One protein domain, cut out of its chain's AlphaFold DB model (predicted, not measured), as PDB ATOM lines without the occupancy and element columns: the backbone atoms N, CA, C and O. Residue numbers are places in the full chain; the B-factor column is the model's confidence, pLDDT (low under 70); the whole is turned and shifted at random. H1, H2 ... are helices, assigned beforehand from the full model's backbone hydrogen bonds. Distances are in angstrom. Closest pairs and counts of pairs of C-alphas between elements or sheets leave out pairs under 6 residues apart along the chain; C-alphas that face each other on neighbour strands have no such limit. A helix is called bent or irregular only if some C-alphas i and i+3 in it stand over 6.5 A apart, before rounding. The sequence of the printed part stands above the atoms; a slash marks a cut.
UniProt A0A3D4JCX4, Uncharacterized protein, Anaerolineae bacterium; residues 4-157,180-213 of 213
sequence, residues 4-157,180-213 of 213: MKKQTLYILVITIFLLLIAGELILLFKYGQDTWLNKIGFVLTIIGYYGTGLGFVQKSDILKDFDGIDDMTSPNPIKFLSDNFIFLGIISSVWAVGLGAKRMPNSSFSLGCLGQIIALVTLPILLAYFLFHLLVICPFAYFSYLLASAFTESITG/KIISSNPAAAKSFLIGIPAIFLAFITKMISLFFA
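AT A GLANCE: This is residues 4 to 157 and 180 to 213 of the 213 residues of an uncharacterized protein of Anaerolineae bacterium (UniProt A0A3D4JCX4). A long bent helix, H5, runs through the middle, and its arm H5b crosses between H1 on one side and the side-by-side pair H2 and H7 on the other. H4 runs from this body out toward H5a, to which residues 99 to 108 join it at the far end. The printed part has 188 residues, with seven named helices, H1 to H7 in order, and no named strand: all helix. It is only just compact, close to loose, with a radius of gyration of the C-alphas of 19.3 A, and spans 55 by 45 by 38 A.

IN THESE COORDINATES: H1, residues 4 to 31, begins at C-alpha (319.125, 147.613, 290.866) and measures 39.6 A. H2 is residues 36 to 59, 34.2 A; H3 is residues 70 to 73, only just irregular, with C-alphas 70 and 73 6.6 A apart; H4 is residues 77 to 98, 31.1 A. H5, residues 109 to 157, was assigned as one helix by its hydrogen bonds but is bent: C-alphas 121 and 124 are 6.8 A apart. Its arms are H5a, residues 109 to 121, and H5b, residues 124 to 157, 45.0 A. H5b is irregular, with C-alphas 135 and 138 6.55 A apart, and has a kink of 47 degrees near residue 139. H6 is residues 180 to 184; H7, residues 186 to 212, 38.9 A, ends at C-alpha (326.938, 124.663, 338.080).

HOW THE PARTS SIT: H5 is the hub, touching six helices. H1 touches H5b with residues 17 to 24 alone, closest at the C-alphas of Phe 17 and Pro 139, 5.8 A. H2 touches H7 at a shallow tilt of 30 degrees, opposite ways; the closest C-alphas, of Gly 48 and Gly 195, are 4.0 A apart. H4 and H5a are close but not clearly touching. Every O i to N i+4 pair is within hydrogen-bond range in H1, H2, H4, H5a and H6, against 25 of 30 in H5b and 21 of 23 in H7; H3 is too short for such a pair.

THE WHOLE: The farthest C-alphas, of Asn 106 and Phe 212, are 59.2 A apart. Residues 158 to 179 are not printed; C-alphas 157 and 180 stand 12.2 A apart across this cut. Of the links printed whole, none is long. Residues 102 to 105 and 213 have pLDDT under 70.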
ATOM      1  N   MET A   4     320.303 147.867 290.024       74.00
ATOM      2  CA  MET A   4     319.125 147.613 290.866       74.00
ATOM      3  C   MET A   4     318.910 146.126 291.175       74.00
ATOM      4  O   MET A   4     318.650 145.775 292.319       74.00
ATOM      5  N   LYS A   5     319.091 145.221 290.198       87.81
ATOM      6  CA  LYS A   5     318.890 143.775 290.420       87.81
ATOM      7  C   LYS A   5     319.912 143.199 291.406       87.81
ATOM      8  O   LYS A   5     319.571 142.317 292.187       87.81
ATOM      9  N   LYS A   6     321.152 143.705 291.386       86.94
ATOM     10  CA  LYS A   6     322.208 143.278 292.320       86.94
ATOM     11  C   LYS A   6     321.890 143.706 293.755       86.94
ATOM     12  O   LYS A   6     322.037 142.899 294.665       86.94
ATOM     13  N   GLN A   7     321.418 144.938 293.945       90.25
ATOM     14  CA  GLN A   7     321.025 145.447 295.264       90.25
ATOM     15  C   GLN A   7     319.833 144.678 295.839       90.25
ATOM     16  O   GLN A   7     319.874 144.280 297.000       90.25
ATOM     17  N   THR A   8     318.810 144.394 295.026       91.25
ATOM     18  CA  THR A   8     317.658 143.594 295.466       91.25
ATOM     19  C   THR A   8     318.076 142.196 295.921       91.25
ATOM     20  O   THR A   8     317.651 141.757 296.985       91.25
ATOM     21  N   LEU A   9     318.943 141.515 295.161       88.94
ATOM     22  CA  LEU A   9     319.459 140.198 295.547       88.94
ATOM     23  C   LEU A   9     320.238 140.260 296.869       88.94
ATOM     24  O   LEU A   9     320.064 139.406 297.729       88.94
ATOM     25  N   TYR A  10     321.062 141.291 297.045       91.06
ATOM     26  CA  TYR A  10     321.852 141.488 298.257       91.06
ATOM     27  C   TYR A  10     320.978 141.678 299.501       91.06
ATOM     28  O   TYR A  10     321.167 140.992 300.504       91.06
ATOM     29  N   ILE A  11     319.980 142.561 299.409       92.12
ATOM     30  CA  ILE A  11     319.010 142.802 300.484       92.12
ATOM     31  C   ILE A  11     318.253 141.513 300.812       92.12
ATOM     32  O   ILE A  11     318.089 141.185 301.986       92.12
ATOM     33  N   LEU A  12     317.838 140.758 299.791       92.75
ATOM     34  CA  LEU A  12     317.132 139.492 299.968       92.75
ATOM     35  C   LEU A  12     317.981 138.479 300.744       92.75
ATOM     36  O   LEU A  12     317.504 137.929 301.732       92.75
ATOM     37  N   VAL A  13     319.239 138.265 300.343       91.06
ATOM     38  CA  VAL A  13     320.139 137.316 301.020       91.06
ATOM     39  C   VAL A  13     320.387 137.740 302.466       91.06
ATOM     40  O   VAL A  13     320.245 136.917 303.362       91.06
ATOM     41  N   ILE A  14     320.672 139.021 302.726       90.75
ATOM     42  CA  ILE A  14     320.840 139.515 304.104       90.75
ATOM     43  C   ILE A  14     319.576 139.289 304.929       90.75
ATOM     44  O   ILE A  14     319.660 138.826 306.064       90.75
ATOM     45  N   THR A  15     318.406 139.585 304.362       92.88
ATOM     46  CA  THR A  15     317.126 139.387 305.051       92.88
ATOM     47  C   THR A  15     316.934 137.918 305.414       92.88
ATOM     48  O   THR A  15     316.561 137.618 306.542       92.88
ATOM     49  N   ILE A  16     317.254 136.999 304.498       92.06
ATOM     50  CA  ILE A  16     317.203 135.557 304.764       92.06
ATOM     51  C   ILE A  16     318.156 135.181 305.905       92.06
ATOM     52  O   ILE A  16     317.729 134.499 306.829       92.06
ATOM     53  N   PHE A  17     319.405 135.654 305.896       88.94
ATOM     54  CA  PHE A  17     320.366 135.381 306.975       88.94
ATOM     55  C   PHE A  17     319.876 135.892 308.335       88.94
ATOM     56  O   PHE A  17     319.952 135.174 309.328       88.94
ATOM     57  N   LEU A  18     319.331 137.111 308.382       91.25
ATOM     58  CA  LEU A  18     318.776 137.680 309.610       91.25
ATOM     59  C   LEU A  18     317.573 136.880 310.116       91.25
ATOM     60  O   LEU A  18     317.459 136.648 311.317       91.25
ATOM     61  N   LEU A  19     316.695 136.433 309.214       94.00
ATOM     62  CA  LEU A  19     315.553 135.591 309.565       94.00
ATOM     63  C   LEU A  19     315.988 134.207 310.060       94.00
ATOM     64  O   LEU A  19     315.405 133.715 311.023       94.00
ATOM     65  N   LEU A  20     317.009 133.601 309.444       93.44
ATOM     66  CA  LEU A  20     317.565 132.320 309.887       93.44
ATOM     67  C   LEU A  20     318.142 132.436 311.296       93.44
ATOM     68  O   LEU A  20     317.745 131.669 312.162       93.44
ATOM     69  N   ILE A  21     318.957 133.456 311.565       92.00
ATOM     70  CA  ILE A  21     319.521 133.680 312.904       92.00
ATOM     71  C   ILE A  21     318.434 133.990 313.919       92.00
ATOM     72  O   ILE A  21     318.457 133.457 315.022       92.00
ATOM     73  N   ALA A  22     317.455 134.827 313.573       93.00
ATOM     74  CA  ALA A  22     316.323 135.075 314.456       93.00
ATOM     75  C   ALA A  22     315.579 133.767 314.773       93.00
ATOM     76  O   ALA A  22     315.231 133.525 315.928       93.00
ATOM     77  N   GLY A  23     315.386 132.904 313.772       92.62
ATOM     78  CA  GLY A  23     314.813 131.571 313.931       92.62
ATOM     79  C   GLY A  23     315.649 130.667 314.837       92.62
ATOM     80  O   GLY A  23     315.112 130.111 315.791       92.62
ATOM     81  N   GLU A  24     316.954 130.557 314.594       91.38
ATOM     82  CA  GLU A  24     317.901 129.781 315.404       91.38
ATOM     83  C   GLU A  24     317.931 130.261 316.853       91.38
ATOM     84  O   GLU A  24     317.846 129.456 317.779       91.38
ATOM     85  N   LEU A  25     317.993 131.578 317.063       90.00
ATOM     86  CA  LEU A  25     317.910 132.181 318.382       90.00
ATOM     87  C   LEU A  25     316.581 131.804 319.034       90.00
ATOM     88  O   LEU A  25     316.596 131.252 320.127       90.00
ATOM     89  N   ILE A  26     315.433 132.012 318.379       92.12
ATOM     90  CA  ILE A  26     314.123 131.623 318.929       92.12
ATOM     91  C   ILE A  26     314.092 130.134 319.291       92.12
ATOM     92  O   ILE A  26     313.574 129.787 320.353       92.12
ATOM     93  N   LEU A  27     314.660 129.260 318.457       89.44
ATOM     94  CA  LEU A  27     314.767 127.832 318.744       89.44
ATOM     95  C   LEU A  27     315.589 127.572 320.012       89.44
ATOM     96  O   LEU A  27     315.111 126.900 320.927       89.44
ATOM     97  N   LEU A  28     316.774 128.178 320.112       88.25
ATOM     98  CA  LEU A  28     317.643 128.089 321.286       88.25
ATOM     99  C   LEU A  28     316.971 128.652 322.548       88.25
ATOM    100  O   LEU A  28     317.060 128.051 323.618       88.25
ATOM    101  N   PHE A  29     316.275 129.783 322.448       88.12
ATOM    102  CA  PHE A  29     315.636 130.465 323.571       88.12
ATOM    103  C   PHE A  29     314.382 129.748 324.062       88.12
ATOM    104  O   PHE A  29     314.250 129.510 325.260       88.12
ATOM    105  N   LYS A  30     313.458 129.434 323.149       89.12
ATOM    106  CA  LYS A  30     312.106 128.974 323.481       89.12
ATOM    107  C   LYS A  30     312.020 127.463 323.667       89.12
ATOM    108  O   LYS A  30     311.241 127.013 324.499       89.12
ATOM    109  N   TYR A  31     312.779 126.694 322.887       86.62
ATOM    110  CA  TYR A  31     312.681 125.231 322.889       86.62
ATOM    111  C   TYR A  31     313.859 124.548 323.583       86.62
ATOM    112  O   TYR A  31     313.721 123.413 324.031       86.62
ATOM    113  N   GLY A  32     314.997 125.231 323.731       83.12
ATOM    114  CA  GLY A  32     316.096 124.722 324.544       83.12
ATOM    115  C   GLY A  32     315.746 124.778 326.033       83.12
ATOM    116  O   GLY A  32     315.664 125.867 326.599       83.12
ATOM    117  N   GLN A  33     315.584 123.624 326.677       85.94
ATOM    118  CA  GLN A  33     315.418 123.527 328.138       85.94
ATOM    119  C   GLN A  33     316.750 123.647 328.901       85.94
ATOM    120  O   GLN A  33     316.766 123.685 330.126       85.94
ATOM    121  N   ASP A  34     317.863 123.733 328.173       87.25
ATOM    122  CA  ASP A  34     319.208 123.845 328.725       87.25
ATOM    123  C   ASP A  34     319.518 125.199 329.373       87.25
ATOM    124  O   ASP A  34     318.909 126.236 329.079       87.25
ATOM    125  N   THR A  35     320.561 125.205 330.205       90.38
ATOM    126  CA  THR A  35     321.145 126.436 330.732       90.38
ATOM    127  C   THR A  35     321.754 127.280 329.613       90.38
ATOM    128  O   THR A  35     322.184 126.797 328.562       90.38
ATOM    129  N   TRP A  36     321.837 128.583 329.861       89.88
ATOM    130  CA  TRP A  36     322.463 129.530 328.944       89.88
ATOM    131  C   TRP A  36     323.902 129.176 328.573       89.88
ATOM    132  O   TRP A  36     324.286 129.312 327.412       89.88
ATOM    133  N   LEU A  37     324.673 128.676 329.539       90.06
ATOM    134  CA  LEU A  37     326.051 128.243 329.321       90.06
ATOM    135  C   LEU A  37     326.128 127.090 328.317       90.06
ATOM    136  O   LEU A  37     326.958 127.136 327.412       90.06
ATOM    137  N   ASN A  38     325.228 126.109 328.418       89.94
ATOM    138  CA  ASN A  38     325.172 124.988 327.478       89.94
ATOM    139  C   ASN A  38     324.777 125.451 326.068       89.94
ATOM    140  O   ASN A  38     325.395 125.029 325.092       89.94
ATOM    141  N   LYS A  39     323.803 126.364 325.949       91.44
ATOM    142  CA  LYS A  39     323.368 126.922 324.653       91.44
ATOM    143  C   LYS A  39     324.485 127.700 323.957       91.44
ATOM    144  O   LYS A  39     324.744 127.484 322.776       91.44
ATOM    145  N   ILE A  40     325.175 128.574 324.691       91.00
ATOM    146  CA  ILE A  40     326.323 129.331 324.173       91.00
ATOM    147  C   ILE A  40     327.461 128.373 323.810       91.00
ATOM    148  O   ILE A  40     328.012 128.460 322.714       91.00
ATOM    149  N   GLY A  41     327.771 127.416 324.688       92.50
ATOM    150  CA  GLY A  41     328.782 126.391 324.441       92.50
ATOM    151  C   GLY A  41     328.491 125.562 323.188       92.50
ATOM    152  O   GLY A  41     329.413 125.242 322.441       92.50
ATOM    153  N   PHE A  42     327.220 125.268 322.903       91.25
ATOM    154  CA  PHE A  42     326.796 124.583 321.680       91.25
ATOM    155  C   PHE A  42     327.081 125.411 320.419       91.25
ATOM    156  O   PHE A  42     327.737 124.911 319.505       91.25
ATOM    157  N   VAL A  43     326.673 126.685 320.383       92.88
ATOM    158  CA  VAL A  43     326.941 127.582 319.240       92.88
ATOM    159  C   VAL A  43     328.448 127.756 319.021       92.88
ATOM    160  O   VAL A  43     328.935 127.621 317.898       92.88
ATOM    161  N   LEU A  44     329.209 127.969 320.099       94.69
ATOM    162  CA  LEU A  44     330.670 128.059 320.047       94.69
ATOM    163  C   LEU A  44     331.315 126.758 319.559       94.69
ATOM    164  O   LEU A  44     332.300 126.802 318.832       94.69
ATOM    165  N   THR A  45     330.750 125.601 319.905       94.38
ATOM    166  CA  THR A  45     331.226 124.305 319.406       94.38
ATOM    167  C   THR A  45     331.029 124.195 317.891       94.38
ATOM    168  O   THR A  45     331.940 123.748 317.198       94.38
ATOM    169  N   ILE A  46     329.875 124.628 317.365       93.38
ATOM    170  CA  ILE A  46     329.605 124.641 315.917       93.38
ATOM    171  C   ILE A  46     330.607 125.547 315.200       93.38
ATOM    172  O   ILE A  46     331.282 125.099 314.274       93.38
ATOM    173  N   ILE A  47     330.739 126.799 315.653       94.56
ATOM    174  CA  ILE A  47     331.678 127.772 315.074       94.56
ATOM    175  C   ILE A  47     333.113 127.249 315.174       94.56
ATOM    176  O   ILE A  47     333.878 127.351 314.219       94.56
ATOM    177  N   GLY A  48     333.463 126.650 316.313       95.00
ATOM    178  CA  GLY A  48     334.772 126.085 316.589       95.00
ATOM    179  C   GLY A  48     335.149 124.970 315.624       95.00
ATOM    180  O   GLY A  48     336.149 125.076 314.918       95.00
ATOM    181  N   TYR A  49     334.328 123.919 315.543       94.69
ATOM    182  CA  TYR A  49     334.598 122.805 314.635       94.69
ATOM    183  C   TYR A  49     334.569 123.226 313.173       94.69
ATOM    184  O   TYR A  49     335.433 122.798 312.409       94.69
ATOM    185  N   TYR A  50     333.617 124.075 312.786       93.25
ATOM    186  CA  TYR A  50     333.533 124.541 311.411       93.25
ATOM    187  C   TYR A  50     334.729 125.420 311.032       93.25
ATOM    188  O   TYR A  50     335.387 125.146 310.034       93.25
ATOM    189  N   GLY A  51     335.058 126.428 311.845       93.75
ATOM    190  CA  GLY A  51     336.185 127.328 311.601       93.75
ATOM    191  C   GLY A  51     337.521 126.591 311.607       93.75
ATOM    192  O   GLY A  51     338.302 126.700 310.669       93.75
ATOM    193  N   THR A  52     337.788 125.756 312.609       93.69
ATOM    194  CA  THR A  52     339.043 124.994 312.651       93.69
ATOM    195  C   THR A  52     339.115 123.956 311.531       93.69
ATOM    196  O   THR A  52     340.152 123.840 310.878       93.69
ATOM    197  N   GLY A  53     338.022 123.234 311.267       92.62
ATOM    198  CA  GLY A  53     337.943 122.261 310.180       92.62
ATOM    199  C   GLY A  53     338.179 122.904 308.816       92.62
ATOM    200  O   GLY A  53     339.024 122.427 308.061       92.62
ATOM    201  N   LEU A  54     337.513 124.027 308.532       91.38
ATOM    202  CA  LEU A  54     337.707 124.777 307.293       91.38
ATOM    203  C   LEU A  54     339.139 125.309 307.175       91.38
ATOM    204  O   LEU A  54     339.734 125.198 306.109       91.38
ATOM    205  N   GLY A  55     339.729 125.806 308.268       90.75
ATOM    206  CA  GLY A  55     341.118 126.267 308.284       90.75
ATOM    207  C   GLY A  55     342.117 125.165 307.920       90.75
ATOM    208  O   GLY A  55     343.024 125.392 307.117       90.75
ATOM    209  N   PHE A  56     341.930 123.950 308.448       91.88
ATOM    210  CA  PHE A  56     342.743 122.792 308.060       91.88
ATOM    211  C   PHE A  56     342.513 122.389 306.610       91.88
ATOM    212  O   PHE A  56     343.471 122.147 305.884       91.88
ATOM    213  N   VAL A  57     341.256 122.348 306.179       89.19
ATOM    214  CA  VAL A  57     340.882 121.994 304.811       89.19
ATOM    215  C   VAL A  57     341.487 122.980 303.800       89.19
ATOM    216  O   VAL A  57     342.077 122.544 302.817       89.19
ATOM    217  N   GLN A  58     341.455 124.284 304.080       87.50
ATOM    218  CA  GLN A  58     342.053 125.338 303.245       87.50
ATOM    219  C   GLN A  58     343.585 125.353 303.267       87.50
ATOM    220  O   GLN A  58     344.213 125.898 302.360       87.50
ATOM    221  N   LYS A  59     344.210 124.789 304.307       87.38
ATOM    222  CA  LYS A  59     345.662 124.561 304.347       87.38
ATOM    223  C   LYS A  59     346.075 123.223 303.751       87.38
ATOM    224  O   LYS A  59     347.257 123.031 303.486       87.38
ATOM    225  N   SER A  60     345.132 122.307 303.572       86.12
ATOM    226  CA  SER A  60     345.395 121.011 302.973       86.12
ATOM    227  C   SER A  60     345.438 121.110 301.452       86.12
ATOM    228  O   SER A  60     344.708 121.881 300.833       86.12
ATOM    229  N   ASP A  61     346.220 120.228 300.842       84.19
ATOM    230  CA  ASP A  61     346.275 120.059 299.390       84.19
ATOM    231  C   ASP A  61     344.984 119.472 298.791       84.19
ATOM    232  O   ASP A  61     344.897 119.303 297.579       84.19
ATOM    233  N   ILE A  62     343.982 119.138 299.616       81.19
ATOM    234  CA  ILE A  62     342.750 118.467 299.178       81.19
ATOM    235  C   ILE A  62     341.928 119.373 298.258       81.19
ATOM    236  O   ILE A  62     341.292 118.879 297.329       81.19
ATOM    237  N   LEU A  63     341.939 120.686 298.515       80.62
ATOM    238  CA  LEU A  63     341.104 121.655 297.805       80.62
ATOM    239  C   LEU A  63     341.883 122.623 296.907       80.62
ATOM    240  O   LEU A  63     341.280 123.520 296.328       80.62
ATOM    241  N   LYS A  64     343.197 122.429 296.739       82.00
ATOM    242  CA  LYS A  64     344.057 123.364 295.990       82.00
ATOM    243  C   LYS A  64     343.678 123.532 294.513       82.00
ATOM    244  O   LYS A  64     343.984 124.563 293.932       82.00
ATOM    245  N   ASP A  65     343.024 122.526 293.932       84.88
ATOM    246  CA  ASP A  65     342.638 122.500 292.516       84.88
ATOM    247  C   ASP A  65     341.186 122.964 292.280       84.88
ATOM    248  O   ASP A  65     340.688 122.898 291.156       84.88
ATOM    249  N   PHE A  66     340.477 123.388 293.332       82.19
ATOM    250  CA  PHE A  66     339.081 123.806 293.245       82.19
ATOM    251  C   PHE A  66     338.951 125.319 293.442       82.19
ATOM    252  O   PHE A  66     339.161 125.843 294.535       82.19
ATOM    253  N   ASP A  67     338.544 126.014 292.383       80.31
ATOM    254  CA  ASP A  67     338.250 127.445 292.435       80.31
ATOM    255  C   ASP A  67     336.986 127.735 293.272       80.31
ATOM    256  O   ASP A  67     336.021 126.965 293.261       80.31
ATOM    257  N   GLY A  68     336.956 128.888 293.951       74.62
ATOM    258  CA  GLY A  68     335.754 129.376 294.650       74.62
ATOM    259  C   GLY A  68     335.547 128.819 296.062       74.62
ATOM    260  O   GLY A  68     334.413 128.609 296.487       74.62
ATOM    261  N   ILE A  69     336.638 128.529 296.779       83.38
ATOM    262  CA  ILE A  69     336.611 128.073 298.184       83.38
ATOM    263  C   ILE A  69     337.156 129.152 299.131       83.38
ATOM    264  O   ILE A  69     336.793 129.205 300.309       83.38
ATOM    265  N   ASP A  70     337.990 130.060 298.626       83.88
ATOM    266  CA  ASP A  70     338.576 131.142 299.425       83.88
ATOM    267  C   ASP A  70     337.507 132.111 299.961       83.88
ATOM    268  O   ASP A  70     337.589 132.607 301.091       83.88
ATOM    269  N   ASP A  71     336.454 132.336 299.172       90.94
ATOM    270  CA  ASP A  71     335.354 133.251 299.472       90.94
ATOM    271  C   ASP A  71     334.267 132.580 300.361       90.94
ATOM    272  O   ASP A  71     333.294 133.228 300.757       90.94
ATOM    273  N   MET A  72     334.478 131.343 300.847       92.81
ATOM    274  CA  MET A  72     333.672 130.734 301.930       92.81
ATOM    275  C   MET A  72     333.777 131.485 303.265       92.81
ATOM    276  O   MET A  72     333.007 131.226 304.187       92.81
ATOM    277  N   THR A  73     334.738 132.402 303.378       94.06
ATOM    278  CA  THR A  73     334.954 133.287 304.535       94.06
ATOM    279  C   THR A  73     334.729 134.762 304.175       94.06
ATOM    280  O   THR A  73     335.177 135.668 304.883       94.06
ATOM    281  N   SER A  74     334.079 135.016 303.032       94.00
ATOM    282  CA  SER A  74     333.878 136.360 302.496       94.00
ATOM    283  C   SER A  74     332.956 137.186 303.399       94.00
ATOM    284  O   SER A  74     331.916 136.687 303.831       94.00
ATOM    285  N   PRO A  75     333.261 138.476 303.637       94.44
ATOM    286  CA  PRO A  75     332.326 139.383 304.297       94.44
ATOM    287  C   PRO A  75     331.142 139.758 303.390       94.44
ATOM    288  O   PRO A  75     330.184 140.374 303.846       94.44
ATOM    289  N   ASN A  76     331.191 139.418 302.096       94.25
ATOM    290  CA  ASN A  76     330.062 139.596 301.195       94.25
ATOM    291  C   ASN A  76     329.113 138.384 301.310       94.25
ATOM    292  O   ASN A  76     329.506 137.283 300.924       94.25
ATOM    293  N   PRO A  77     327.853 138.566 301.744       92.62
ATOM    294  CA  PRO A  77     326.919 137.472 302.009       92.62
ATOM    295  C   PRO A  77     326.565 136.660 300.760       92.62
ATOM    296  O   PRO A  77     326.316 135.462 300.859       92.62
ATOM    297  N   ILE A  78     326.560 137.279 299.572       94.06
ATOM    298  CA  ILE A  78     326.285 136.565 298.317       94.06
ATOM    299  C   ILE A  78     327.456 135.645 297.973       94.06
ATOM    300  O   ILE A  78     327.228 134.486 297.638       94.06
ATOM    301  N   LYS A  79     328.692 136.152 298.059       94.12
ATOM    302  CA  LYS A  79     329.900 135.352 297.808       94.12
ATOM    303  C   LYS A  79     330.030 134.234 298.832       94.12
ATOM    304  O   LYS A  79     330.145 133.082 298.449       94.12
ATOM    305  N   PHE A  80     329.875 134.569 300.112       94.88
ATOM    306  CA  PHE A  80     329.863 133.604 301.204       94.88
ATOM    307  C   PHE A  80     328.873 132.466 300.935       94.88
ATOM    308  O   PHE A  80     329.243 131.297 300.991       94.88
ATOM    309  N   LEU A  81     327.620 132.792 300.602       94.25
ATOM    310  CA  LEU A  81     326.602 131.781 300.342       94.25
ATOM    311  C   LEU A  81     326.912 130.964 299.081       94.25
ATOM    312  O   LEU A  81     326.831 129.739 299.120       94.25
ATOM    313  N   SER A  82     327.277 131.632 297.984       94.56
ATOM    314  CA  SER A  82     327.637 130.995 296.711       94.56
ATOM    315  C   SER A  82     328.756 129.974 296.894       94.56
ATOM    316  O   SER A  82     328.624 128.832 296.463       94.56
ATOM    317  N   ASP A  83     329.819 130.350 297.592       93.88
ATOM    318  CA  ASP A  83     330.998 129.506 297.760       93.88
ATOM    319  C   ASP A  83     330.749 128.370 298.749       93.88
ATOM    320  O   ASP A  83     331.250 127.264 298.567       93.88
ATOM    321  N   ASN A  84     329.874 128.575 299.737       94.81
ATOM    322  CA  ASN A  84     329.378 127.470 300.553       94.81
ATOM    323  C   ASN A  84     328.545 126.476 299.722       94.81
ATOM    324  O   ASN A  84     328.675 125.270 299.917       94.81
ATOM    325  N   PHE A  85     327.738 126.933 298.757       95.56
ATOM    326  CA  PHE A  85     327.064 126.027 297.817       95.56
ATOM    327  C   PHE A  85     328.050 125.294 296.901       95.56
ATOM    328  O   PHE A  85     327.869 124.098 296.667       95.56
ATOM    329  N   ILE A  86     329.089 125.974 296.406       94.12
ATOM    330  CA  ILE A  86     330.154 125.359 295.601       94.12
ATOM    331  C   ILE A  86     330.859 124.275 296.417       94.12
ATOM    332  O   ILE A  86     330.965 123.141 295.957       94.12
ATOM    333  N   PHE A  87     331.251 124.580 297.653       93.25
ATOM    334  CA  PHE A  87     331.874 123.629 298.570       93.25
ATOM    335  C   PHE A  87     331.009 122.392 298.821       93.25
ATOM    336  O   PHE A  87     331.488 121.263 298.702       93.25
ATOM    337  N   LEU A  88     329.716 122.577 299.098       94.75
ATOM    338  CA  LEU A  88     328.779 121.460 299.217       94.75
ATOM    339  C   LEU A  88     328.692 120.671 297.900       94.75
ATOM    340  O   LEU A  88     328.750 119.443 297.909       94.75
ATOM    341  N   GLY A  89     328.642 121.349 296.752       94.75
ATOM    342  CA  GLY A  89     328.697 120.719 295.430       94.75
ATOM    343  C   GLY A  89     329.953 119.866 295.217       94.75
ATOM    344  O   GLY A  89     329.856 118.754 294.692       94.75
ATOM    345  N   ILE A  90     331.114 120.333 295.683       91.75
ATOM    346  CA  ILE A  90     332.379 119.590 295.652       91.75
ATOM    347  C   ILE A  90     332.286 118.352 296.542       91.75
ATOM    348  O   ILE A  90     332.582 117.259 296.064       91.75
ATOM    349  N   ILE A  91     331.804 118.476 297.785       91.50
ATOM    350  CA  ILE A  91     331.599 117.325 298.684       91.50
ATOM    351  C   ILE A  91     330.684 116.284 298.032       91.50
ATOM    352  O   ILE A  91     331.030 115.104 297.987       91.50
ATOM    353  N   SER A  92     329.547 116.713 297.477       93.31
ATOM    354  CA  SER A  92     328.621 115.833 296.754       93.31
ATOM    355  C   SER A  92     329.277 115.157 295.558       93.31
ATOM    356  O   SER A  92     329.046 113.975 295.313       93.31
ATOM    357  N   SER A  93     330.115 115.883 294.820       91.19
ATOM    358  CA  SER A  93     330.824 115.348 293.658       91.19
ATOM    359  C   SER A  93     331.868 114.315 294.073       91.19
ATOM    360  O   SER A  93     331.925 113.236 293.488       91.19
ATOM    361  N   VAL A  94     332.652 114.598 295.117       89.75
ATOM    362  CA  VAL A  94     333.628 113.659 295.692       89.75
ATOM    363  C   VAL A  94     332.922 112.406 296.201       89.75
ATOM    364  O   VAL A  94     333.362 111.297 295.904       89.75
ATOM    365  N   TRP A  95     331.801 112.565 296.900       91.38
ATOM    366  CA  TRP A  95     330.980 111.461 297.387       91.38
ATOM    367  C   TRP A  95     330.429 110.602 296.238       91.38
ATOM    368  O   TRP A  95     330.614 109.383 296.227       91.38
ATOM    369  N   ALA A  96     329.834 111.231 295.220       88.94
ATOM    370  CA  ALA A  96     329.256 110.538 294.072       88.94
ATOM    371  C   ALA A  96     330.321 109.818 293.228       88.94
ATOM    372  O   ALA A  96     330.095 108.704 292.757       88.94
ATOM    373  N   VAL A  97     331.493 110.432 293.044       87.56
ATOM    374  CA  VAL A  97     332.617 109.823 292.320       87.56
ATOM    375  C   VAL A  97     333.251 108.700 293.138       87.56
ATOM    376  O   VAL A  97     333.551 107.649 292.578       87.56
ATOM    377  N   GLY A  98     333.438 108.897 294.446       86.12
ATOM    378  CA  GLY A  98     334.052 107.918 295.344       86.12
ATOM    379  C   GLY A  98     333.245 106.626 295.471       86.12
ATOM    380  O   GLY A  98     333.827 105.547 295.553       86.12
ATOM    381  N   LEU A  99     331.914 106.726 295.419       85.31
ATOM    382  CA  LEU A  99     330.994 105.583 295.469       85.31
ATOM    383  C   LEU A  99     330.511 105.128 294.080       85.31
ATOM    384  O   LEU A  99     329.746 104.172 293.958       85.31
ATOM    385  N   GLY A 100     330.948 105.809 293.019       79.44
ATOM    386  CA  GLY A 100     330.536 105.535 291.652       79.44
ATOM    387  C   GLY A 100     331.267 104.338 291.044       79.44
ATOM    388  O   GLY A 100     332.496 104.268 291.044       79.44
ATOM    389  N   ALA A 101     330.518 103.442 290.394       71.69
ATOM    390  CA  ALA A 101     331.065 102.248 289.734       71.69
ATOM    391  C   ALA A 101     332.158 102.557 288.684       71.69
ATOM    392  O   ALA A 101     333.037 101.735 288.438       71.69
ATOM    393  N   LYS A 102     332.159 103.768 288.102       69.94
ATOM    394  CA  LYS A 102     333.150 104.208 287.101       69.94
ATOM    395  C   LYS A 102     334.591 104.253 287.625       69.94
ATOM    396  O   LYS A 102     335.513 104.104 286.831       69.94
ATOM    397  N   ARG A 103     334.804 104.454 288.932       69.56
ATOM    398  CA  ARG A 103     336.142 104.440 289.562       69.56
ATOM    399  C   ARG A 103     336.658 103.026 289.826       69.56
ATOM    400  O   ARG A 103     337.832 102.869 290.148       69.56
ATOM    401  N   MET A 104     335.810 102.011 289.668       69.56
ATOM    402  CA  MET A 104     336.136 100.617 289.947       69.56
ATOM    403  C   MET A 104     335.895  99.712 288.720       69.56
ATOM    404  O   MET A 104     335.180  98.713 288.830       69.56
ATOM    405  N   PRO A 105     336.485 100.022 287.547       67.00
ATOM    406  CA  PRO A 105     336.200  99.313 286.294       67.00
ATOM    407  C   PRO A 105     336.579  97.825 286.332       67.00
ATOM    408  O   PRO A 105     335.978  97.026 285.625       67.00
ATOM    409  N   ASN A 106     337.530  97.452 287.195       78.94
ATOM    410  CA  ASN A 106     337.976  96.069 287.393       78.94
ATOM    411  C   ASN A 106     337.403  95.427 288.669       78.94
ATOM    412  O   ASN A 106     337.870  94.368 289.083       78.94
ATOM    413  N   SER A 107     336.452  96.077 289.347       76.94
ATOM    414  CA  SER A 107     335.852  95.499 290.551       76.94
ATOM    415  C   SER A 107     334.808  94.446 290.215       76.94
ATOM    416  O   SER A 107     334.161  94.490 289.168       76.94
ATOM    417  N   SER A 108     334.624  93.493 291.128       82.12
ATOM    418  CA  SER A 108     333.516  92.554 291.033       82.12
ATOM    419  C   SER A 108     332.184  93.307 291.054       82.12
ATOM    420  O   SER A 108     332.026  94.310 291.752       82.12
ATOM    421  N   PHE A 109     331.187  92.774 290.346       83.19
ATOM    422  CA  PHE A 109     329.814  93.292 290.358       83.19
ATOM    423  C   PHE A 109     329.287  93.534 291.787       83.19
ATOM    424  O   PHE A 109     328.649  94.549 292.058       83.19
ATOM    425  N   SER A 110     329.642  92.649 292.727       83.81
ATOM    426  CA  SER A 110     329.298  92.771 294.147       83.81
ATOM    427  C   SER A 110     329.831  94.048 294.809       83.81
ATOM    428  O   SER A 110     329.124  94.647 295.616       83.81
ATOM    429  N   LEU A 111     331.039  94.496 294.455       82.12
ATOM    430  CA  LEU A 111     331.642  95.710 295.007       82.12
ATOM    431  C   LEU A 111     330.942  96.968 294.471       82.12
ATOM    432  O   LEU A 111     330.690  97.907 295.224       82.12
ATOM    433  N   GLY A 112     330.564  96.958 293.188       83.19
ATOM    434  CA  GLY A 112     329.776  98.029 292.574       83.19
ATOM    435  C   GLY A 112     328.384  98.164 293.198       83.19
ATOM    436  O   GLY A 112     327.966  99.273 293.535       83.19
ATOM    437  N   CYS A 113     327.689  97.043 293.425       86.69
ATOM    438  CA  CYS A 113     326.408  97.035 294.137       86.69
ATOM    439  C   CYS A 113     326.549  97.540 295.576       86.69
ATOM    440  O   CYS A 113     325.725  98.333 296.026       86.69
ATOM    441  N   LEU A 114     327.607  97.134 296.289       88.44
ATOM    442  CA  LEU A 114     327.879  97.623 297.639       88.44
ATOM    443  C   LEU A 114     328.074  99.146 297.657       88.44
ATOM    444  O   LEU A 114     327.473  99.820 298.490       88.44
ATOM    445  N   GLY A 115     328.848  99.700 296.716       87.81
ATOM    446  CA  GLY A 115     329.044 101.149 296.588       87.81
ATOM    447  C   GLY A 115     327.730 101.909 296.380       87.81
ATOM    448  O   GLY A 115     327.491 102.921 297.038       87.81
ATOM    449  N   GLN A 116     326.830 101.381 295.546       88.38
ATOM    450  CA  GLN A 116     325.501 101.963 295.329       88.38
ATOM    451  C   GLN A 116     324.598 101.872 296.563       88.38
ATOM    452  O   GLN A 116     323.883 102.826 296.859       88.38
ATOM    453  N   ILE A 117     324.639 100.759 297.302       91.38
ATOM    454  CA  ILE A 117     323.894 100.616 298.560       91.38
ATOM    455  C   ILE A 117     324.408 101.629 299.585       91.38
ATOM    456  O   ILE A 117     323.607 102.329 300.200       91.38
ATOM    457  N   ILE A 118     325.729 101.766 299.731       92.00
ATOM    458  CA  ILE A 118     326.334 102.767 300.619       92.00
ATOM    459  C   ILE A 118     325.911 104.175 300.190       92.00
ATOM    460  O   ILE A 118     325.525 104.972 301.044       92.00
ATOM    461  N   ALA A 119     325.919 104.484 298.892       91.31
ATOM    462  CA  ALA A 119     325.450 105.772 298.388       91.31
ATOM    463  C   ALA A 119     323.969 106.002 298.732       91.31
ATOM    464  O   ALA A 119     323.601 107.045 299.260       91.31
ATOM    465  N   LEU A 120     323.101 105.014 298.533       92.75
ATOM    466  CA  LEU A 120     321.685 105.155 298.862       92.75
ATOM    467  C   LEU A 120     321.455 105.372 300.369       92.75
ATOM    468  O   LEU A 120     320.652 106.218 300.751       92.75
ATOM    469  N   VAL A 121     322.186 104.648 301.221       94.94
ATOM    470  CA  VAL A 121     322.083 104.747 302.689       94.94
ATOM    471  C   VAL A 121     322.668 106.058 303.217       94.94
ATOM    472  O   VAL A 121     322.156 106.613 304.187       94.94
ATOM    473  N   THR A 122     323.726 106.577 302.590       94.81
ATOM    474  CA  THR A 122     324.390 107.816 303.030       94.81
ATOM    475  C   THR A 122     323.786 109.080 302.419       94.81
ATOM    476  O   THR A 122     323.997 110.162 302.963       94.81
ATOM    477  N   LEU A 123     322.977 108.974 301.360       94.56
ATOM    478  CA  LEU A 123     322.315 110.121 300.729       94.56
ATOM    479  C   LEU A 123     321.437 110.934 301.706       94.56
ATOM    480  O   LEU A 123     321.584 112.156 301.729       94.56
ATOM    481  N   PRO A 124     320.575 110.331 302.554       96.38
ATOM    482  CA  PRO A 124     319.813 111.087 303.550       96.38
ATOM    483  C   PRO A 124     320.705 111.842 304.538       96.38
ATOM    484  O   PRO A 124     320.379 112.962 304.920       96.38
ATOM    485  N   ILE A 125     321.845 111.256 304.923       95.88
ATOM    486  CA  ILE A 125     322.816 111.883 305.830       95.88
ATOM    487  C   ILE A 125     323.459 113.092 305.147       95.88
ATOM    488  O   ILE A 125     323.550 114.159 305.749       95.88
ATOM    489  N   LEU A 126     323.849 112.951 303.879       95.00
ATOM    490  CA  LEU A 126     324.414 114.041 303.084       95.00
ATOM    491  C   LEU A 126     323.410 115.194 302.918       95.00
ATOM    492  O   LEU A 126     323.766 116.352 303.122       95.00
ATOM    493  N   LEU A 127     322.145 114.888 302.616       95.56
ATOM    494  CA  LEU A 127     321.080 115.888 302.502       95.56
ATOM    495  C   LEU A 127     320.790 116.580 303.840       95.56
ATOM    496  O   LEU A 127     320.648 117.802 303.881       95.56
ATOM    497  N   ALA A 128     320.742 115.820 304.936       96.19
ATOM    498  CA  ALA A 128     320.585 116.377 306.275       96.19
ATOM    499  C   ALA A 128     321.752 117.308 306.627       96.19
ATOM    500  O   ALA A 128     321.525 118.405 307.131       96.19
ATOM    501  N   TYR A 129     322.984 116.914 306.293       95.31
ATOM    502  CA  TYR A 129     324.160 117.762 306.454       95.31
ATOM    503  C   TYR A 129     324.060 119.036 305.611       95.31
ATOM    504  O   TYR A 129     324.359 120.102 306.126       95.31
ATOM    505  N   PHE A 130     323.587 118.979 304.363       96.69
ATOM    506  CA  PHE A 130     323.448 120.171 303.509       96.69
ATOM    507  C   PHE A 130     322.468 121.175 304.100       96.69
ATOM    508  O   PHE A 130     322.757 122.369 304.167       96.69
ATOM    509  N   LEU A 131     321.315 120.681 304.554       96.62
ATOM    510  CA  LEU A 131     320.316 121.514 305.211       96.62
ATOM    511  C   LEU A 131     320.867 122.096 306.509       96.62
ATOM    512  O   LEU A 131     320.759 123.297 306.718       96.62
ATOM    513  N   PHE A 132     321.507 121.283 307.348       95.12
ATOM    514  CA  PHE A 132     322.116 121.760 308.586       95.12
ATOM    515  C   PHE A 132     323.231 122.784 308.324       95.12
ATOM    516  O   PHE A 132     323.304 123.815 308.987       95.12
ATOM    517  N   HIS A 133     324.067 122.552 307.314       95.62
ATOM    518  CA  HIS A 133     325.142 123.458 306.925       95.62
ATOM    519  C   HIS A 133     324.590 124.815 306.498       95.62
ATOM    520  O   HIS A 133     325.020 125.843 307.003       95.62
ATOM    521  N   LEU A 134     323.589 124.833 305.617       95.50
ATOM    522  CA  LEU A 134     323.032 126.076 305.083       95.50
ATOM    523  C   LEU A 134     322.116 126.807 306.067       95.50
ATOM    524  O   LEU A 134     322.107 128.035 306.078       95.50
ATOM    525  N   LEU A 135     321.336 126.069 306.858       95.06
ATOM    526  CA  LEU A 135     320.311 126.630 307.740       95.06
ATOM    527  C   LEU A 135     320.791 126.877 309.167       95.06
ATOM    528  O   LEU A 135     320.053 127.529 309.888       95.06
ATOM    529  N   VAL A 136     321.939 126.315 309.573       93.44
ATOM    530  CA  VAL A 136     322.475 126.432 310.941       93.44
ATOM    531  C   VAL A 136     323.931 126.893 310.943       93.44
ATOM    532  O   VAL A 136     324.281 127.872 311.593       93.44
ATOM    533  N   ILE A 137     324.820 126.213 310.212       95.12
ATOM    534  CA  ILE A 137     326.256 126.543 310.262       95.12
ATOM    535  C   ILE A 137     326.532 127.891 309.588       95.12
ATOM    536  O   ILE A 137     327.168 128.758 310.182       95.12
ATOM    537  N   CYS A 138     326.055 128.080 308.356       95.12
ATOM    538  CA  CYS A 138     326.294 129.279 307.558       95.12
ATOM    539  C   CYS A 138     325.848 130.572 308.261       95.12
ATOM    540  O   CYS A 138     326.657 131.504 308.298       95.12
ATOM    541  N   PRO A 139     324.634 130.671 308.836       93.38
ATOM    542  CA  PRO A 139     324.196 131.897 309.492       93.38
ATOM    543  C   PRO A 139     325.060 132.256 310.710       93.38
ATOM    544  O   PRO A 139     325.568 133.377 310.772       93.38
ATOM    545  N   PHE A 140     325.342 131.310 311.615       92.62
ATOM    546  CA  PHE A 140     326.240 131.556 312.755       92.62
ATOM    547  C   PHE A 140     327.680 131.880 312.333       92.62
ATOM    548  O   PHE A 140     328.318 132.793 312.873       92.62
ATOM    549  N   ALA A 141     328.211 131.143 311.358       94.06
ATOM    550  CA  ALA A 141     329.579 131.320 310.898       94.06
ATOM    551  C   ALA A 141     329.774 132.661 310.182       94.06
ATOM    552  O   ALA A 141     330.801 133.306 310.381       94.06
ATOM    553  N   TYR A 142     328.794 133.118 309.398       94.88
ATOM    554  CA  TYR A 142     328.887 134.368 308.641       94.88
ATOM    555  C   TYR A 142     329.188 135.575 309.537       94.88
ATOM    556  O   TYR A 142     330.083 136.361 309.232       94.88
ATOM    557  N   PHE A 143     328.523 135.694 310.689       91.62
ATOM    558  CA  PHE A 143     328.786 136.789 311.633       91.62
ATOM    559  C   PHE A 143     330.183 136.707 312.247       91.62
ATOM    560  O   PHE A 143     330.857 137.725 312.406       91.62
ATOM    561  N   SER A 144     330.650 135.491 312.528       92.81
ATOM    562  CA  SER A 144     332.016 135.266 313.005       92.81
ATOM    563  C   SER A 144     333.040 135.674 311.937       92.81
ATOM    564  O   SER A 144     334.016 136.361 312.238       92.81
ATOM    565  N   TYR A 145     332.786 135.332 310.671       94.31
ATOM    566  CA  TYR A 145     333.638 135.715 309.546       94.31
ATOM    567  C   TYR A 145     333.577 137.197 309.199       94.31
ATOM    568  O   TYR A 145     334.581 137.726 308.728       94.31
ATOM    569  N   LEU A 146     332.466 137.892 309.451       94.00
ATOM    570  CA  LEU A 146     332.406 139.350 309.334       94.00
ATOM    571  C   LEU A 146     333.396 140.013 310.299       94.00
ATOM    572  O   LEU A 146     334.193 140.851 309.878       94.00
ATOM    573  N   LEU A 147     333.398 139.588 311.567       93.06
ATOM    574  CA  LEU A 147     334.331 140.095 312.578       93.06
ATOM    575  C   LEU A 147     335.783 139.748 312.232       93.06
ATOM    576  O   LEU A 147     336.656 140.617 312.259       93.06
ATOM    577  N   ALA A 148     336.039 138.496 311.849       93.56
ATOM    578  CA  ALA A 148     337.371 138.068 311.439       93.56
ATOM    579  C   ALA A 148     337.857 138.799 310.184       93.56
ATOM    580  O   ALA A 148     339.025 139.167 310.111       93.56
ATOM    581  N   SER A 149     336.970 139.060 309.221       93.00
ATOM    582  CA  SER A 149     337.301 139.819 308.014       93.00
ATOM    583  C   SER A 149     337.721 141.237 308.364       93.00
ATOM    584  O   SER A 149     338.819 141.625 307.978       93.00
ATOM    585  N   ALA A 150     336.936 141.953 309.178       92.56
ATOM    586  CA  ALA A 150     337.287 143.297 309.636       92.56
ATOM    587  C   ALA A 150     338.656 143.334 310.342       92.56
ATOM    588  O   ALA A 150     339.469 144.227 310.093       92.56
ATOM    589  N   PHE A 151     338.950 142.332 311.177       90.88
ATOM    590  CA  PHE A 151     340.246 142.206 311.841       90.88
ATOM    591  C   PHE A 151     341.392 141.950 310.851       90.88
ATOM    592  O   PHE A 151     342.399 142.658 310.869       90.88
ATOM    593  N   THR A 152     341.242 140.969 309.954       90.75
ATOM    594  CA  THR A 152     342.280 140.655 308.959       90.75
ATOM    595  C   THR A 152     342.533 141.815 308.001       90.75
ATOM    596  O   THR A 152     343.693 142.115 307.731       90.75
ATOM    597  N   GLU A 153     341.480 142.510 307.561       90.19
ATOM    598  CA  GLU A 153     341.576 143.696 306.707       90.19
ATOM    599  C   GLU A 153     342.339 144.820 307.412       90.19
ATOM    600  O   GLU A 153     343.245 145.408 306.818       90.19
ATOM    601  N   SER A 154     342.057 145.046 308.700       88.44
ATOM    602  CA  SER A 154     342.767 146.033 309.524       88.44
ATOM    603  C   SER A 154     344.264 145.725 309.633       88.44
ATOM    604  O   SER A 154     345.084 146.631 309.501       88.44
ATOM    605  N   ILE A 155     344.646 144.453 309.809       86.44
ATOM    606  CA  ILE A 155     346.066 144.062 309.847       86.44
ATOM    607  C   ILE A 155     346.721 144.246 308.478       86.44
ATOM    608  O   ILE A 155     347.823 144.786 308.390       86.44
ATOM    609  N   THR A 156     346.059 143.821 307.399       85.56
ATOM    610  CA  THR A 156     346.617 143.963 306.046       85.56
ATOM    611  C   THR A 156     346.744 145.419 305.604       85.56
ATOM    612  O   THR A 156     347.682 145.742 304.877       85.56
ATOM    613  N   GLY A 157     345.837 146.290 306.054       84.12
ATOM    614  CA  GLY A 157     345.835 147.724 305.760       84.12
ATOM    615  C   GLY A 157     346.710 148.569 306.691       84.12
ATOM    616  O   GLY A 157     346.902 149.751 306.415       84.12
ATOM    617  N   LYS A 180     352.490 138.792 306.514       84.56
ATOM    618  CA  LYS A 180     352.872 137.767 305.530       84.56
ATOM    619  C   LYS A 180     352.140 136.445 305.758       84.56
ATOM    620  O   LYS A 180     351.753 135.788 304.794       84.56
ATOM    621  N   ILE A 181     351.919 136.051 307.015       84.06
ATOM    622  CA  ILE A 181     351.145 134.841 307.327       84.06
ATOM    623  C   ILE A 181     349.695 135.007 306.868       84.06
ATOM    624  O   ILE A 181     349.190 134.146 306.148       84.06
ATOM    625  N   ILE A 182     349.042 136.109 307.246       85.94
ATOM    626  CA  ILE A 182     347.631 136.351 306.917       85.94
ATOM    627  C   ILE A 182     347.443 136.500 305.406       85.94
ATOM    628  O   ILE A 182     346.528 135.902 304.847       85.94
ATOM    629  N   SER A 183     348.323 137.236 304.724       85.81
ATOM    630  CA  SER A 183     348.217 137.449 303.278       85.81
ATOM    631  C   SER A 183     348.493 136.188 302.457       85.81
ATOM    632  O   SER A 183     347.980 136.076 301.348       85.81
ATOM    633  N   SER A 184     349.248 135.222 302.996       88.06
ATOM    634  CA  SER A 184     349.511 133.952 302.307       88.06
ATOM    635  C   SER A 184     348.270 133.069 302.158       88.06
ATOM    636  O   SER A 184     348.166 132.324 301.189       88.06
ATOM    637  N   ASN A 185     347.350 133.109 303.128       88.00
ATOM    638  CA  ASN A 185     346.092 132.364 303.089       88.00
ATOM    639  C   ASN A 185     345.072 133.044 304.025       88.00
ATOM    640  O   ASN A 185     344.942 132.653 305.195       88.00
ATOM    641  N   PRO A 186     344.374 134.089 303.543       89.19
ATOM    642  CA  PRO A 186     343.481 134.890 304.374       89.19
ATOM    643  C   PRO A 186     342.276 134.085 304.855       89.19
ATOM    644  O   PRO A 186     341.810 134.293 305.974       89.19
ATOM    645  N   ALA A 187     341.796 133.140 304.048       90.81
ATOM    646  CA  ALA A 187     340.656 132.313 304.401       90.81
ATOM    647  C   ALA A 187     340.988 131.396 305.590       90.81
ATOM    648  O   ALA A 187     340.259 131.389 306.587       90.81
ATOM    649  N   ALA A 188     342.147 130.724 305.564       91.50
ATOM    650  CA  ALA A 188     342.588 129.891 306.679       91.50
ATOM    651  C   ALA A 188     342.862 130.732 307.930       91.50
ATOM    652  O   ALA A 188     342.502 130.330 309.036       91.50
ATOM    653  N   ALA A 189     343.453 131.922 307.769       91.56
ATOM    654  CA  ALA A 189     343.697 132.838 308.879       91.56
ATOM    655  C   ALA A 189     342.390 133.248 309.577       91.56
ATOM    656  O   ALA A 189     342.293 133.126 310.798       91.56
ATOM    657  N   LYS A 190     341.364 133.659 308.819       93.69
ATOM    658  CA  LYS A 190     340.032 133.977 309.363       93.69
ATOM    659  C   LYS A 190     339.406 132.768 310.057       93.69
ATOM    660  O   LYS A 190     338.893 132.897 311.165       93.69
ATOM    661  N   SER A 191     339.489 131.599 309.427       93.94
ATOM    662  CA  SER A 191     338.941 130.337 309.930       93.94
ATOM    663  C   SER A 191     339.561 129.925 311.271       93.94
ATOM    664  O   SER A 191     338.838 129.600 312.214       93.94
ATOM    665  N   PHE A 192     340.885 130.034 311.421       94.31
ATOM    666  CA  PHE A 192     341.555 129.777 312.700       94.31
ATOM    667  C   PHE A 192     341.298 130.863 313.746       94.31
ATOM    668  O   PHE A 192     341.130 130.529 314.921       94.31
ATOM    669  N   LEU A 193     341.225 132.132 313.331       93.81
ATOM    670  CA  LEU A 193     340.953 133.261 314.220       93.81
ATOM    671  C   LEU A 193     339.591 133.133 314.910       93.81
ATOM    672  O   LEU A 193     339.468 133.515 316.068       93.81
ATOM    673  N   ILE A 194     338.586 132.573 314.231       94.56
ATOM    674  CA  ILE A 194     337.281 132.296 314.847       94.56
ATOM    675  C   ILE A 194     337.240 130.924 315.519       94.56
ATOM    676  O   ILE A 194     336.689 130.786 316.610       94.56
ATOM    677  N   GLY A 195     337.829 129.908 314.884       94.12
ATOM    678  CA  GLY A 195     337.658 128.512 315.272       94.12
ATOM    679  C   GLY A 195     338.352 128.189 316.589       94.12
ATOM    680  O   GLY A 195     337.725 127.662 317.506       94.12
ATOM    681  N   ILE A 196     339.631 128.559 316.721       94.25
ATOM    682  CA  ILE A 196     340.432 128.207 317.903       94.25
ATOM    683  C   ILE A 196     339.857 128.855 319.176       94.25
ATOM    684  O   ILE A 196     339.612 128.121 320.140       94.25
ATOM    685  N   PRO A 197     339.568 130.175 319.212       94.62
ATOM    686  CA  PRO A 197     338.945 130.777 320.387       94.62
ATOM    687  C   PRO A 197     337.565 130.190 320.690       94.62
ATOM    688  O   PRO A 197     337.251 129.963 321.856       94.62
ATOM    689  N   ALA A 198     336.756 129.889 319.667       95.06
ATOM    690  CA  ALA A 198     335.438 129.297 319.869       95.06
ATOM    691  C   ALA A 198     335.518 127.890 320.484       95.06
ATOM    692  O   ALA A 198     334.773 127.608 321.418       95.06
ATOM    693  N   ILE A 199     336.463 127.039 320.058       94.75
ATOM    694  CA  ILE A 199     336.715 125.731 320.692       94.75
ATOM    695  C   ILE A 199     337.124 125.912 322.156       94.75
ATOM    696  O   ILE A 199     336.593 125.226 323.032       94.75
ATOM    697  N   PHE A 200     338.048 126.833 322.440       95.69
ATOM    698  CA  PHE A 200     338.531 127.058 323.802       95.69
ATOM    699  C   PHE A 200     337.416 127.563 324.728       95.69
ATOM    700  O   PHE A 200     337.223 127.036 325.824       95.69
ATOM    701  N   LEU A 201     336.612 128.522 324.264       95.12
ATOM    702  CA  LEU A 201     335.451 129.020 325.002       95.12
ATOM    703  C   LEU A 201     334.357 127.947 325.145       95.12
ATOM    704  O   LEU A 201     333.754 127.825 326.211       95.12
ATOM    705  N   ALA A 202     334.123 127.122 324.122       93.62
ATOM    706  CA  ALA A 202     333.205 125.984 324.199       93.62
ATOM    707  C   ALA A 202     333.657 124.955 325.250       93.62
ATOM    708  O   ALA A 202     332.844 124.417 326.000       93.62
ATOM    709  N   PHE A 203     334.961 124.698 325.341       93.94
ATOM    710  CA  PHE A 203     335.523 123.823 326.362       93.94
ATOM    711  C   PHE A 203     335.348 124.407 327.770       93.94
ATOM    712  O   PHE A 203     334.848 123.718 328.656       93.94
ATOM    713  N   ILE A 204     335.665 125.692 327.964       94.81
ATOM    714  CA  ILE A 204     335.481 126.383 329.250       94.81
ATOM    715  C   ILE A 204     334.012 126.370 329.675       94.81
ATOM    716  O   ILE A 204     333.708 126.034 330.813       94.81
ATOM    717  N   THR A 205     333.092 126.710 328.772       92.62
ATOM    718  CA  THR A 205     331.649 126.721 329.072       92.62
ATOM    719  C   THR A 205     331.140 125.345 329.495       92.62
ATOM    720  O   THR A 205     330.377 125.266 330.456       92.62
ATOM    721  N   LYS A 206     331.617 124.265 328.859       89.94
ATOM    722  CA  LYS A 206     331.332 122.886 329.290       89.94
ATOM    723  C   LYS A 206     331.967 122.533 330.633       89.94
ATOM    724  O   LYS A 206     331.337 121.867 331.442       89.94
ATOM    725  N   MET A 207     333.200 122.966 330.894       92.69
ATOM    726  CA  MET A 207     333.831 122.743 332.198       92.69
ATOM    727  C   MET A 207     333.069 123.449 333.314       92.69
ATOM    728  O   MET A 207     332.813 122.848 334.347       92.69
ATOM    729  N   ILE A 208     332.682 124.709 333.101       92.50
ATOM    730  CA  ILE A 208     331.892 125.483 334.059       92.50
ATOM    731  C   ILE A 208     330.539 124.803 334.275       92.50
ATOM    732  O   ILE A 208     330.129 124.642 335.421       92.50
ATOM    733  N   SER A 209     329.862 124.343 333.218       88.44
ATOM    734  CA  SER A 209     328.561 123.696 333.390       88.44
ATOM    735  C   SER A 209     328.625 122.414 334.224       88.44
ATOM    736  O   SER A 209     327.668 122.145 334.932       88.44
ATOM    737  N   LEU A 210     329.750 121.691 334.274       88.81
ATOM    738  CA  LEU A 210     329.912 120.545 335.185       88.81
ATOM    739  C   LEU A 210     329.864 120.915 336.679       88.81
ATOM    740  O   LEU A 210     329.544 120.058 337.496       88.81
ATOM    741  N   PHE A 211     330.191 122.157 337.045       91.38
ATOM    742  CA  PHE A 211     330.191 122.615 338.442       91.38
ATOM    743  C   PHE A 211     328.915 123.366 338.841       91.38
ATOM    744  O   PHE A 211     328.664 123.534 340.033       91.38
ATOM    745  N   PHE A 212     328.134 123.837 337.865       82.00
ATOM    746  CA  PHE A 212     326.938 124.663 338.080       82.00
ATOM    747  C   PHE A 212     325.639 124.036 337.535       82.00
ATOM    748  O   PHE A 212     324.613 124.719 337.527       82.00
ATOM    749  N   ALA A 213     325.686 122.792 337.041       62.41
ATOM    750  CA  ALA A 213     324.515 122.027 336.594       62.41
ATOM    751  C   ALA A 213     323.809 121.305 337.745       62.41
ATOM    752  O   ALA A 213     324.502 120.848 338.682       62.41
TER     753      ALA A 213